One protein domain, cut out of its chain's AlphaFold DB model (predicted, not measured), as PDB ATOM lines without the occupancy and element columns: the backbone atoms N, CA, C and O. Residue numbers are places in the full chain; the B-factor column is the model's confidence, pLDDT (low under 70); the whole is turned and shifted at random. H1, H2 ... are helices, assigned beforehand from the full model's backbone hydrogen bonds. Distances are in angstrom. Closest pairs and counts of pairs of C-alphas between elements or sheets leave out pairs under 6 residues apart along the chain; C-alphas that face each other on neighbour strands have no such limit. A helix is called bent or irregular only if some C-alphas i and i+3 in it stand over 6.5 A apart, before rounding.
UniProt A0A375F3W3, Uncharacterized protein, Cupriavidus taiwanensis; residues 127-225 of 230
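This is residues 127 to 225 of the 230 residues of an uncharacterized protein of Cupriavidus taiwanensis (UniProt A0A375F3W3). One long helix, H1, runs through the domain, with H2, H4 and H5 packed along it in a four-helix bundle and the short H3 set across it on another side. The first residues of H1, 127 to 133, stick out free of the rest. H2 and H4 run side by side, and H5 folds back from H4. The printed part has 99 residues, with five named helices in the order H1, H2, H3, H4, H5 and no named strand; the class is all helix. The whole is compact, with a radius of gyration of the C-alphas of 12.6 A and spans of 37 by 32 by 21 A.

H1, residues 127 to 151, is the longest helix at 36.2 A, from C-alpha 127 at (117.686, 87.500, 74.274) to C-alpha 151 at (82.427, 80.389, 77.924). H2, residues 153 to 165, measures 19.8 A and is irregular: C-alphas 154 and 157 are 7.1 A apart. H3, residues 172 to 180, measures 13.0 A; it is neither bent nor irregular, but only just, with C-alphas 172 and 175 at 6.2 A. H4, residues 191 to 200, measures 14.3 A. H5, residues 207 to 218, measures 16.5 A and ends with C-alpha 218 at (94.944, 89.887, 87.641).

H1 is the hub and touches the four other helices. H1 and H2 form a helical hairpin at a shallow tilt of 25 degrees, opposite ways; residues 145 to 150 of H1 touch residues 155 to 159 of H2, and the closest C-alphas, of Ala 149 and Arg 156, are 4.9 A apart. Residues 145 to 148 of H1 touch H4, closest at the C-alphas of Cys 148 and Cys 194, 5.6 A, at a shallow tilt of 31 degrees, opposite ways. Residues 134 to 141 of H1 touch H5, closest at the C-alphas of Ala 137 and Leu 210, 7.2 A, at a steep tilt of 41 degrees, the same way. Residues 143 to 150 of H1 touch H3, about perpendicular at 89 degrees; the closest C-alphas, of Ala 143 and Ile 179, are 6.0 A apart. H2 and H4 touch at a shallow tilt of 7 degrees, the same way, with the C-alphas of Val 159 and Val 198 closest at 6.1 A. H4 and H5 form a second helical hairpin, at a shallow tilt of 10 degrees, opposite ways; they touch, closest at the C-alphas of Leu 200 and Phe 213, 5.7 A. H5 is apart from H2 and from H3. Helix packing is mostly aligned, but only just, with 4 of 6 touching pairs at a shallow tilt. Every O i to N i+4 pair is within hydrogen-bond range in H1, H4 and H5, against 7 of 9 in H2 and 4 of 5 in H3.

The two C-alphas farthest apart, of Gln 127 and Ala 154, are 38.7 A from each other. The printed part has no cut. The link H1 to H2 is tight, and the other three are short. The mean pLDDT of the printed part is 76.0; residues 127 to 136, 166 to 181 and 203 to 208 are under 70.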
ATOM      1  N   GLN A 127     118.724  87.207  75.259       53.38
ATOM      2  CA  GLN A 127     117.686  87.500  74.274       53.38
ATOM      3  C   GLN A 127     116.769  86.294  74.037       53.38
ATOM      4  O   GLN A 127     115.559  86.481  73.918       53.38
ATOM      5  N   SER A 128     117.297  85.063  74.033       56.25
ATOM      6  CA  SER A 128     116.469  83.857  73.900       56.25
ATOM      7  C   SER A 128     115.575  83.636  75.129       56.25
ATOM      8  O   SER A 128     114.392  83.333  74.969       56.25
ATOM      9  N   GLN A 129     116.074  83.896  76.345       57.12
ATOM     10  CA  GLN A 129     115.269  83.850  77.574       57.12
ATOM     11  C   GLN A 129     114.174  84.928  77.607       57.12
ATOM     12  O   GLN A 129     113.031  84.626  77.954       57.12
ATOM     13  N   ALA A 130     114.482  86.169  77.212       58.12
ATOM     14  CA  ALA A 130     113.494  87.247  77.128       58.12
ATOM     15  C   ALA A 130     112.413  86.953  76.068       58.12
ATOM     16  O   ALA A 130     111.218  87.089  76.342       58.12
ATOM     17  N   ALA A 131     112.815  86.463  74.890       58.25
ATOM     18  CA  ALA A 131     111.892  86.024  73.846       58.25
ATOM     19  C   ALA A 131     111.009  84.854  74.313       58.25
ATOM     20  O   ALA A 131     109.812  84.835  74.024       58.25
ATOM     21  N   MET A 132     111.559  83.910  75.085       61.91
ATOM     22  CA  MET A 132     110.799  82.797  75.657       61.91
ATOM     23  C   MET A 132     109.771  83.275  76.691       61.91
ATOM     24  O   MET A 132     108.624  82.836  76.647       61.91
ATOM     25  N   GLN A 133     110.125  84.218  77.572       66.81
ATOM     26  CA  GLN A 133     109.169  84.831  78.507       66.81
ATOM     27  C   GLN A 133     108.042  85.562  77.765       66.81
ATOM     28  O   GLN A 133     106.872  85.392  78.106       66.81
ATOM     29  N   GLN A 134     108.371  86.326  76.718       67.75
ATOM     30  CA  GLN A 134     107.380  87.022  75.897       67.75
ATOM     31  C   GLN A 134     106.465  86.042  75.142       67.75
ATOM     32  O   GLN A 134     105.257  86.264  75.083       67.75
ATOM     33  N   ALA A 135     107.005  84.934  74.625       63.09
ATOM     34  CA  ALA A 135     106.225  83.875  73.986       63.09
ATOM     35  C   ALA A 135     105.287  83.157  74.974       63.09
ATOM     36  O   ALA A 135     104.130  82.903  74.645       63.09
ATOM     37  N   MET A 136     105.748  82.882  76.200       69.31
ATOM     38  CA  MET A 136     104.914  82.298  77.259       69.31
ATOM     39  C   MET A 136     103.793  83.253  77.686       69.31
ATOM     40  O   MET A 136     102.641  82.837  77.770       69.31
ATOM     41  N   ALA A 137     104.100  84.541  77.868       72.19
ATOM     42  CA  ALA A 137     103.110  85.576  78.160       72.19
ATOM     43  C   ALA A 137     102.054  85.680  77.041       72.19
ATOM     44  O   ALA A 137     100.855  85.697  77.308       72.19
ATOM     45  N   MET A 138     102.481  85.652  75.777       73.81
ATOM     46  CA  MET A 138     101.584  85.611  74.618       73.81
ATOM     47  C   MET A 138     100.684  84.372  74.607       73.81
ATOM     48  O   MET A 138      99.476  84.498  74.416       73.81
ATOM     49  N   ALA A 139     101.240  83.186  74.862       73.44
ATOM     50  CA  ALA A 139     100.466  81.950  74.939       73.44
ATOM     51  C   ALA A 139      99.424  81.990  76.073       73.44
ATOM     52  O   ALA A 139      98.288  81.561  75.874       73.44
ATOM     53  N   THR A 140      99.767  82.550  77.238       77.75
ATOM     54  CA  THR A 140      98.824  82.722  78.356       77.75
ATOM     55  C   THR A 140      97.717  83.730  78.026       77.75
ATOM     56  O   THR A 140      96.554  83.458  78.319       77.75
ATOM     57  N   MET A 141      98.039  84.850  77.369       82.31
ATOM     58  CA  MET A 141      97.046  85.826  76.893       82.31
ATOM     59  C   MET A 141      96.050  85.181  75.918       82.31
ATOM     60  O   MET A 141      94.841  85.286  76.116       82.31
ATOM     61  N   ILE A 142      96.562  84.458  74.915       80.94
ATOM     62  CA  ILE A 142      95.764  83.710  73.932       80.94
ATOM     63  C   ILE A 142      94.854  82.688  74.633       80.94
ATOM     64  O   ILE A 142      93.671  82.599  74.314       80.94
ATOM     65  N   ALA A 143      95.371  81.955  75.622       81.88
ATOM     66  CA  ALA A 143      94.589  80.961  76.347       81.88
ATOM     67  C   ALA A 143      93.451  81.572  77.187       81.88
ATOM     68  O   ALA A 143      92.359  81.005  77.244       81.88
ATOM     69  N   ILE A 144      93.671  82.749  77.785       84.50
ATOM     70  CA  ILE A 144      92.638  83.479  78.537       84.50
ATOM     71  C   ILE A 144      91.508  83.933  77.601       84.50
ATOM     72  O   ILE A 144      90.338  83.676  77.885       84.50
ATOM     73  N   ILE A 145      91.833  84.558  76.461       87.94
ATOM     74  CA  ILE A 145      90.803  85.036  75.523       87.94
ATOM     75  C   ILE A 145      90.067  83.886  74.821       87.94
ATOM     76  O   ILE A 145      88.853  83.967  74.634       87.94
ATOM     77  N   GLU A 146      90.747  82.777  74.513       85.12
ATOM     78  CA  GLU A 146      90.093  81.550  74.038       85.12
ATOM     79  C   GLU A 146      89.077  81.048  75.066       85.12
ATOM     80  O   GLU A 146      87.941  80.741  74.709       85.12
ATOM     81  N   GLY A 147      89.459  81.007  76.346       86.06
ATOM     82  CA  GLY A 147      88.578  80.565  77.418       86.06
ATOM     83  C   GLY A 147      87.358  81.465  77.604       86.06
ATOM     84  O   GLY A 147      86.247  80.959  77.781       86.06
ATOM     85  N   CYS A 148      87.532  82.781  77.466       90.06
ATOM     86  CA  CYS A 148      86.423  83.732  77.407       90.06
ATOM     87  C   CYS A 148      85.463  83.416  76.248       90.06
ATOM     88  O   CYS A 148      84.265  83.282  76.482       90.06
ATOM     89  N   ALA A 149      85.956  83.204  75.022       89.75
ATOM     90  CA  ALA A 149      85.099  82.860  73.879       89.75
ATOM     91  C   ALA A 149      84.461  81.460  73.964       89.75
ATOM     92  O   ALA A 149      83.394  81.228  73.395       89.75
ATOM     93  N   GLN A 150      85.090  80.517  74.669       86.81
ATOM     94  CA  GLN A 150      84.531  79.186  74.924       86.81
ATOM     95  C   GLN A 150      83.499  79.143  76.056       86.81
ATOM     96  O   GLN A 150      82.804  78.128  76.189       86.81
ATOM     97  N   THR A 151      83.429  80.199  76.866       91.00
ATOM     98  CA  THR A 151      82.427  80.389  77.924       91.00
ATOM     99  C   THR A 151      81.286  81.282  77.432       91.00
ATOM    100  O   THR A 151      80.122  80.969  77.658       91.00
ATOM    101  N   TYR A 152      81.616  82.334  76.677       93.81
ATOM    102  CA  TYR A 152      80.694  83.320  76.116       93.81
ATOM    103  C   TYR A 152      80.780  83.323  74.578       93.81
ATOM    104  O   TYR A 152      81.626  84.018  74.005       93.81
ATOM    105  N   PRO A 153      79.907  82.571  73.875       89.88
ATOM    106  CA  PRO A 153      79.962  82.445  72.416       89.88
ATOM    107  C   PRO A 153      79.849  83.774  71.654       89.88
ATOM    108  O   PRO A 153      80.380  83.885  70.550       89.88
ATOM    109  N   ALA A 154      79.210  84.795  72.240       92.94
ATOM    110  CA  ALA A 154      79.101  86.132  71.655       92.94
ATOM    111  C   ALA A 154      80.474  86.789  71.406       92.94
ATOM    112  O   ALA A 154      80.662  87.476  70.401       92.94
ATOM    113  N   LEU A 155      81.469  86.508  72.256       90.81
ATOM    114  CA  LEU A 155      82.824  87.060  72.137       90.81
ATOM    115  C   LEU A 155      83.661  86.383  71.038       90.81
ATOM    116  O   LEU A 155      84.774  86.827  70.745       90.81
ATOM    117  N   ARG A 156      83.160  85.314  70.399       89.69
ATOM    118  CA  ARG A 156      83.954  84.504  69.461       89.69
ATOM    119  C   ARG A 156      84.452  85.298  68.255       89.69
ATOM    120  O   ARG A 156      85.592  85.104  67.837       89.69
ATOM    121  N   ALA A 157      83.640  86.217  67.734       87.06
ATOM    122  CA  ALA A 157      84.032  87.092  66.628       87.06
ATOM    123  C   ALA A 157      85.163  88.062  67.024       87.06
ATOM    124  O   ALA A 157      86.105  88.241  66.253       87.06
ATOM    125  N   ALA A 158      85.114  88.627  68.234       86.69
ATOM    126  CA  ALA A 158      86.143  89.533  68.744       86.69
ATOM    127  C   ALA A 158      87.481  88.805  68.974       86.69
ATOM    128  O   ALA A 158      88.524  89.277  68.526       86.69
ATOM    129  N   VAL A 159      87.450  87.601  69.558       86.06
ATOM    130  CA  VAL A 159      88.650  86.758  69.735       86.06
ATOM    131  C   VAL A 159      89.242  86.315  68.395       86.06
ATOM    132  O   VAL A 159      90.460  86.307  68.228       86.06
ATOM    133  N   HIS A 160      88.405  86.016  67.398       83.38
ATOM    134  CA  HIS A 160      88.881  85.771  66.034       83.38
ATOM    135  C   HIS A 160      89.504  87.008  65.372       83.38
ATOM    136  O   HIS A 160      90.412  86.841  64.558       83.38
ATOM    137  N   GLY A 161      89.059  88.221  65.717       81.19
ATOM    138  CA  GLY A 161      89.734  89.466  65.348       81.19
ATOM    139  C   GLY A 161      91.137  89.538  65.951       81.19
ATOM    140  O   GLY A 161      92.115  89.613  65.209       81.19
ATOM    141  N   ALA A 162      91.241  89.381  67.275       80.94
ATOM    142  CA  ALA A 162      92.519  89.385  67.990       80.94
ATOM    143  C   ALA A 162      93.513  88.348  67.429       80.94
ATOM    144  O   ALA A 162      94.678  88.665  67.213       80.94
ATOM    145  N   TYR A 163      93.077  87.124  67.103       75.81
ATOM    146  CA  TYR A 163      93.954  86.104  66.500       75.81
ATOM    147  C   TYR A 163      94.563  86.523  65.160       75.81
ATOM    148  O   TYR A 163      95.733  86.233  64.912       75.81
ATOM    149  N   VAL A 164      93.803  87.231  64.318       76.31
ATOM    150  CA  VAL A 164      94.316  87.760  63.046       76.31
ATOM    151  C   VAL A 164      95.380  88.827  63.298       76.31
ATOM    152  O   VAL A 164      96.431  88.787  62.663       76.31
ATOM    153  N   GLU A 165      95.158  89.735  64.252       71.69
ATOM    154  CA  GLU A 165      96.145  90.763  64.616       71.69
ATOM    155  C   GLU A 165      97.410  90.172  65.261       71.69
ATOM    156  O   GLU A 165      98.511  90.684  65.060       71.69
ATOM    157  N   LEU A 166      97.270  89.067  65.997       69.62
ATOM    158  CA  LEU A 166      98.370  88.315  66.609       69.62
ATOM    159  C   LEU A 166      99.146  87.437  65.608       69.62
ATOM    160  O   LEU A 166     100.152  86.839  65.987       69.62
ATOM    161  N   GLY A 167      98.691  87.323  64.354       65.31
ATOM    162  CA  GLY A 167      99.287  86.429  63.355       65.31
ATOM    163  C   GLY A 167      99.108  84.937  63.667       65.31
ATOM    164  O   GLY A 167      99.851  84.107  63.142       65.31
ATOM    165  N   VAL A 168      98.140  84.586  64.520       65.81
ATOM    166  CA  VAL A 168      97.774  83.195  64.811       65.81
ATOM    167  C   VAL A 168      96.975  82.676  63.621       65.81
ATOM    168  O   VAL A 168      95.801  83.011  63.447       65.81
ATOM    169  N   ASP A 169      97.638  81.894  62.769       55.03
ATOM    170  CA  ASP A 169      97.025  81.370  61.551       55.03
ATOM    171  C   ASP A 169      95.785  80.521  61.883       55.03
ATOM    172  O   ASP A 169      95.738  79.819  62.897       55.03
ATOM    173  N   ARG A 170      94.769  80.563  61.017       52.84
ATOM    174  CA  ARG A 170      93.433  79.963  61.222       52.84
ATOM    175  C   ARG A 170      93.431  78.427  61.097       52.84
ATOM    176  O   ARG A 170      92.408  77.823  60.774       52.84
ATOM    177  N   GLY A 171      94.581  77.805  61.349       44.94
ATOM    178  CA  GLY A 171      94.860  76.375  61.291       44.94
ATOM    179  C   GLY A 171      94.115  75.573  62.355       44.94
ATOM    180  O   GLY A 171      94.695  75.149  63.351       44.94
ATOM    181  N   GLU A 172      92.848  75.303  62.048       47.88
ATOM    182  CA  GLU A 172      91.946  74.347  62.688       47.88
ATOM    183  C   GLU A 172      91.450  74.663  64.107       47.88
ATOM    184  O   GLU A 172      92.169  75.094  65.011       47.88
ATOM    185  N   ASP A 173      90.221  74.198  64.347       53.81
ATOM    186  CA  ASP A 173      89.668  73.878  65.663       53.81
ATOM    187  C   ASP A 173      90.651  73.175  66.609       53.81
ATOM    188  O   ASP A 173      90.419  73.175  67.808       53.81
ATOM    189  N   ARG A 174      91.709  72.517  66.112       55.94
ATOM    190  CA  ARG A 174      92.704  71.829  66.942       55.94
ATOM    191  C   ARG A 174      93.398  72.775  67.914       55.94
ATOM    192  O   ARG A 174      93.592  72.376  69.055       55.94
ATOM    193  N   PHE A 175      93.725  74.005  67.512       60.44
ATOM    194  CA  PHE A 175      94.347  74.979  68.416       60.44
ATOM    195  C   PHE A 175      93.362  75.417  69.512       60.44
ATOM    196  O   PHE A 175      93.662  75.321  70.700       60.44
ATOM    197  N   SER A 176      92.134  75.765  69.112       63.06
ATOM    198  CA  SER A 176      91.012  76.066  70.014       63.06
ATOM    199  C   SER A 176      90.692  74.907  70.975       63.06
ATOM    200  O   SER A 176      90.562  75.119  72.177       63.06
ATOM    201  N   LYS A 177      90.636  73.663  70.482       65.12
ATOM    202  CA  LYS A 177      90.365  72.445  71.265       65.12
ATOM    203  C   LYS A 177      91.512  72.122  72.222       65.12
ATOM    204  O   LYS A 177      91.246  71.788  73.372       65.12
ATOM    205  N   ALA A 178      92.765  72.253  71.779       66.06
ATOM    206  CA  ALA A 178      93.942  72.020  72.615       66.06
ATOM    207  C   ALA A 178      94.015  73.021  73.773       66.06
ATOM    208  O   ALA A 178      94.204  72.613  74.912       66.06
ATOM    209  N   ILE A 179      93.785  74.311  73.506       68.56
ATOM    210  CA  ILE A 179      93.692  75.328  74.560       68.56
ATOM    211  C   ILE A 179      92.463  75.089  75.444       68.56
ATOM    212  O   ILE A 179      92.575  75.143  76.664       68.56
ATOM    213  N   GLY A 180      91.312  74.756  74.855       63.72
ATOM    214  CA  GLY A 180      90.076  74.456  75.582       63.72
ATOM    215  C   GLY A 180      90.206  73.304  76.582       63.72
ATOM    216  O   GLY A 180      89.568  73.335  77.628       63.72
ATOM    217  N   ALA A 181      91.078  72.324  76.319       67.69
ATOM    218  CA  ALA A 181      91.400  71.252  77.264       67.69
ATOM    219  C   ALA A 181      92.167  71.738  78.513       67.69
ATOM    220  O   ALA A 181      92.154  71.059  79.542       67.69
ATOM    221  N   CYS A 182      92.815  72.904  78.432       71.38
ATOM    222  CA  CYS A 182      93.540  73.580  79.512       71.38
ATOM    223  C   CYS A 182      92.739  74.736  80.145       71.38
ATOM    224  O   CYS A 182      93.223  75.364  81.086       71.38
ATOM    225  N   VAL A 183      91.538  75.039  79.636       76.50
ATOM    226  CA  VAL A 183      90.669  76.095  80.170       76.50
ATOM    227  C   VAL A 183      89.679  75.516  81.176       76.50
ATOM    228  O   VAL A 183      88.865  74.650  80.851       76.50
ATOM    229  N   ASP A 184      89.684  76.070  82.383       78.62
ATOM    230  CA  ASP A 184      88.567  75.972  83.314       78.62
ATOM    231  C   ASP A 184      87.543  77.089  83.047       78.62
ATOM    232  O   ASP A 184      87.802  78.272  83.285       78.62
ATOM    233  N   LYS A 185      86.369  76.697  82.540       85.44
ATOM    234  CA  LYS A 185      85.259  77.610  82.229       85.44
ATOM    235  C   LYS A 185      84.497  78.048  83.476       85.44
ATOM    236  O   LYS A 185      83.949  79.145  83.486       85.44
ATOM    237  N   ASP A 186      84.505  77.237  84.533       85.38
ATOM    238  CA  ASP A 186      83.805  77.551  85.784       85.38
ATOM    239  C   ASP A 186      84.528  78.672  86.561       85.38
ATOM    240  O   ASP A 186      83.926  79.374  87.374       85.38
ATOM    241  N   SER A 187      85.813  78.896  86.255       83.75
ATOM    242  CA  SER A 187      86.628  80.014  86.752       83.75
ATOM    243  C   SER A 187      86.511  81.312  85.931       83.75
ATOM    244  O   SER A 187      87.178  82.300  86.265       83.75
ATOM    245  N   ALA A 188      85.707  81.347  84.862       87.19
ATOM    246  CA  ALA A 188      85.613  82.512  83.981       87.19
ATOM    247  C   ALA A 188      85.127  83.787  84.710       87.19
ATOM    248  O   ALA A 188      84.237  83.711  85.561       87.19
ATOM    249  N   PRO A 189      85.696  84.970  84.400       89.00
ATOM    250  CA  PRO A 189      85.177  86.251  84.876       89.00
ATOM    251  C   PRO A 189      83.884  86.601  84.127       89.00
ATOM    252  O   PRO A 189      83.495  85.897  83.197       89.00
ATOM    253  N   LYS A 190      83.204  87.695  84.493       94.00
ATOM    254  CA  LYS A 190      81.934  88.059  83.831       94.00
ATOM    255  C   LYS A 190      82.138  88.339  82.339       94.00
ATOM    256  O   LYS A 190      83.192  88.823  81.940       94.00
ATOM    257  N   GLU A 191      81.096  88.167  81.526       93.62
ATOM    258  CA  GLU A 191      81.149  88.422  80.074       93.62
ATOM    259  C   GLU A 191      81.705  89.815  79.721       93.62
ATOM    260  O   GLU A 191      82.553  89.932  78.842       93.62
ATOM    261  N   SER A 192      81.326  90.862  80.466       92.88
ATOM    262  CA  SER A 192      81.849  92.227  80.292       92.88
ATOM    263  C   SER A 192      83.325  92.393  80.683       92.88
ATOM    264  O   SER A 192      84.020  93.248  80.142       92.88
ATOM    265  N   GLU A 193      83.807  91.602  81.644       92.88
ATOM    266  CA  GLU A 193      85.218  91.569  82.053       92.88
ATOM    267  C   GLU A 193      86.038  90.811  80.994       92.88
ATOM    268  O   GLU A 193      87.105  91.268  80.589       92.88
ATOM    269  N   CYS A 194      85.486  89.714  80.461       92.94
ATOM    270  CA  CYS A 194      86.021  89.004  79.305       92.94
ATOM    271  C   CYS A 194      86.089  89.884  78.041       92.94
ATOM    272  O   CYS A 194      87.138  89.904  77.408       92.94
ATOM    273  N   ASP A 195      85.044  90.648  77.685       93.31
ATOM    274  CA  ASP A 195      85.088  91.599  76.553       93.31
ATOM    275  C   ASP A 195      86.235  92.609  76.715       93.31
ATOM    276  O   ASP A 195      87.040  92.799  75.802       93.31
ATOM    277  N   GLY A 196      86.378  93.184  77.915       90.50
ATOM    278  CA  GLY A 196      87.486  94.081  78.243       90.50
ATOM    279  C   GLY A 196      88.861  93.445  78.015       90.50
ATOM    280  O   GLY A 196      89.733  94.075  77.417       90.50
ATOM    281  N   LEU A 197      89.051  92.185  78.421       90.44
ATOM    282  CA  LEU A 197      90.299  91.446  78.191       90.44
ATOM    283  C   LEU A 197      90.536  91.141  76.706       90.44
ATOM    284  O   LEU A 197      91.653  91.320  76.225       90.44
ATOM    285  N   VAL A 198      89.504  90.739  75.960       90.50
ATOM    286  CA  VAL A 198      89.609  90.490  74.511       90.50
ATOM    287  C   VAL A 198      90.009  91.764  73.764       90.50
ATOM    288  O   VAL A 198      90.847  91.705  72.871       90.50
ATOM    289  N   ARG A 199      89.489  92.926  74.170       89.00
ATOM    290  CA  ARG A 199      89.831  94.234  73.583       89.00
ATOM    291  C   ARG A 199      91.221  94.754  73.968       89.00
ATOM    292  O   ARG A 199      91.727  95.648  73.297       89.00
ATOM    293  N   LEU A 200      91.825  94.220  75.031       86.75
ATOM    294  CA  LEU A 200      93.218  94.483  75.415       86.75
ATOM    295  C   LEU A 200      94.209  93.498  74.772       86.75
ATOM    296  O   LEU A 200      95.410  93.766  74.757       86.75
ATOM    297  N   ALA A 201      93.733  92.365  74.251       83.19
ATOM    298  CA  ALA A 201      94.577  91.371  73.609       83.19
ATOM    299  C   ALA A 201      94.890  91.766  72.158       83.19
ATOM    300  O   ALA A 201      94.039  91.693  71.277       83.19
ATOM    301  N   GLY A 202      96.146  92.132  71.911       70.88
ATOM    302  CA  GLY A 202      96.643  92.505  70.590       70.88
ATOM    303  C   GLY A 202      98.148  92.260  70.456       70.88
ATOM    304  O   GLY A 202      98.811  91.912  71.441       70.88
ATOM    305  N   PRO A 203      98.715  92.405  69.245       63.22
ATOM    306  CA  PRO A 203     100.127  92.152  68.984       63.22
ATOM    307  C   PRO A 203     101.023  93.024  69.880       63.22
ATOM    308  O   PRO A 203     100.912  94.254  69.853       63.22
ATOM    309  N   PRO A 204     101.942  92.426  70.662       57.38
ATOM    310  CA  PRO A 204     102.755  93.149  71.628       57.38
ATOM    311  C   PRO A 204     103.883  93.895  70.921       57.38
ATOM    312  O   PRO A 204     105.032  93.456  70.897       57.38
ATOM    313  N   GLN A 205     103.564  95.070  70.381       57.66
ATOM    314  CA  GLN A 205     104.563  95.982  69.817       57.66
ATOM    315  C   GLN A 205     105.558  96.487  70.883       57.66
ATOM    316  O   GLN A 205     106.601  97.042  70.554       57.66
ATOM    317  N   ASN A 206     105.239  96.300  72.168       56.25
ATOM    318  CA  ASN A 206     106.102  96.565  73.313       56.25
ATOM    319  C   ASN A 206     105.645  95.746  74.540       56.25
ATOM    320  O   ASN A 206     104.497  95.308  74.627       56.25
ATOM    321  N   HIS A 207     106.541  95.575  75.518       61.88
ATOM    322  CA  HIS A 207     106.275  94.841  76.768       61.88
ATOM    323  C   HIS A 207     105.096  95.424  77.575       61.88
ATOM    324  O   HIS A 207     104.356  94.687  78.224       61.88
ATOM    325  N   ARG A 208     104.872  96.743  77.466       68.69
ATOM    326  CA  ARG A 208     103.800  97.482  78.149       68.69
ATOM    327  C   ARG A 208     102.397  97.001  77.758       68.69
ATOM    328  O   ARG A 208     101.530  96.964  78.624       68.69
ATOM    329  N   GLY A 209     102.183  96.603  76.500       70.25
ATOM    330  CA  GLY A 209     100.907  96.032  76.047       70.25
ATOM    331  C   GLY A 209     100.557  94.742  76.796       70.25
ATOM    332  O   GLY A 209      99.510  94.668  77.440       70.25
ATOM    333  N   LEU A 210     101.483  93.774  76.816       72.38
ATOM    334  CA  LEU A 210     101.328  92.532  77.589       72.38
ATOM    335  C   LEU A 210     101.119  92.814  79.076       72.38
ATOM    336  O   LEU A 210     100.220  92.236  79.678       72.38
ATOM    337  N   GLN A 211     101.904  93.723  79.660       79.12
ATOM    338  CA  GLN A 211     101.753  94.070  81.069       79.12
ATOM    339  C   GLN A 211     100.351  94.617  81.371       79.12
ATOM    340  O   GLN A 211      99.706  94.120  82.285       79.12
ATOM    341  N   SER A 212      99.818  95.528  80.548       81.56
ATOM    342  CA  SER A 212      98.458  96.053  80.740       81.56
ATOM    343  C   SER A 212      97.357  94.987  80.627       81.56
ATOM    344  O   SER A 212      96.381  95.042  81.374       81.56
ATOM    345  N   PHE A 213      97.535  93.977  79.764       85.31
ATOM    346  CA  PHE A 213      96.637  92.822  79.707       85.31
ATOM    347  C   PHE A 213      96.707  91.993  81.000       85.31
ATOM    348  O   PHE A 213      95.669  91.648  81.563       85.31
ATOM    349  N   PHE A 214      97.909  91.688  81.503       83.81
ATOM    350  CA  PHE A 214      98.067  90.892  82.726       83.81
ATOM    351  C   PHE A 214      97.642  91.632  83.993       83.81
ATOM    352  O   PHE A 214      97.039  91.013  84.871       83.81
ATOM    353  N   ASP A 215      97.869  92.942  84.068       85.25
ATOM    354  CA  ASP A 215      97.382  93.786  85.156       85.25
ATOM    355  C   ASP A 215      95.846  93.753  85.203       85.25
ATOM    356  O   ASP A 215      95.275  93.494  86.265       85.25
ATOM    357  N   ALA A 216      95.170  93.907  84.056       83.94
ATOM    358  CA  ALA A 216      93.716  93.771  83.955       83.94
ATOM    359  C   ALA A 216      93.239  92.347  84.304       83.94
ATOM    360  O   ALA A 216      92.336  92.180  85.124       83.94
ATOM    361  N   ALA A 217      93.880  91.308  83.758       83.69
ATOM    362  CA  ALA A 217      93.526  89.915  84.034       83.69
ATOM    363  C   ALA A 217      93.672  89.565  85.526       83.69
ATOM    364  O   ALA A 217      92.831  88.845  86.065       83.69
ATOM    365  N   SER A 218      94.685  90.113  86.210       80.44
ATOM    366  CA  SER A 218      94.944  89.887  87.641       80.44
ATOM    367  C   SER A 218      93.879  90.471  88.576       80.44
ATOM    368  O   SER A 218      93.715  89.982  89.693       80.44
ATOM    369  N   GLN A 219      93.130  91.479  88.116       79.81
ATOM    370  CA  GLN A 219      92.008  92.084  88.847       79.81
ATOM    371  C   GLN A 219      90.704  91.275  88.703       79.81
ATOM    372  O   GLN A 219      89.709  91.579  89.358       79.81
ATOM    373  N   THR A 220      90.709  90.232  87.868       78.56
ATOM    374  CA  THR A 220      89.562  89.354  87.586       78.56
ATOM    375  C   THR A 220      89.872  87.903  87.984       78.56
ATOM    376  O   THR A 220      90.965  87.587  88.456       78.56
ATOM    377  N   SER A 221      88.935  86.973  87.771       76.00
ATOM    378  CA  SER A 221      89.222  85.538  87.896       76.00
ATOM    379  C   SER A 221      89.931  84.930  86.677       76.00
ATOM    380  O   SER A 221      90.313  83.764  86.750       76.00
ATOM    381  N   ALA A 222      90.187  85.688  85.599       72.56
ATOM    382  CA  ALA A 222      90.772  85.185  84.349       72.56
ATOM    383  C   ALA A 222      92.066  84.373  84.539       72.56
ATOM    384  O   ALA A 222      92.252  83.336  83.908       72.56
ATOM    385  N   GLY A 223      92.939  84.786  85.467       71.50
ATOM    386  CA  GLY A 223      94.172  84.054  85.779       71.50
ATOM    387  C   GLY A 223      93.961  82.642  86.354       71.50
ATOM    388  O   GLY A 223      94.894  81.845  86.341       71.50
ATOM    389  N   LYS A 224      92.754  82.314  86.838       77.44
ATOM    390  CA  LYS A 224      92.371  80.973  87.319       77.44
ATOM    391  C   LYS A 224      91.833  80.068  86.212       77.44
ATOM    392  O   LYS A 224      91.779  78.861  86.408       77.44
ATOM    393  N   MET A 225      91.466  80.628  85.056       74.06
ATOM    394  CA  MET A 225      90.976  79.852  83.914       74.06
ATOM    395  C   MET A 225      92.061  78.956  83.315       74.06
ATOM    396  O   MET A 225      91.734  77.983  82.648       74.06
TER     397      MET A 225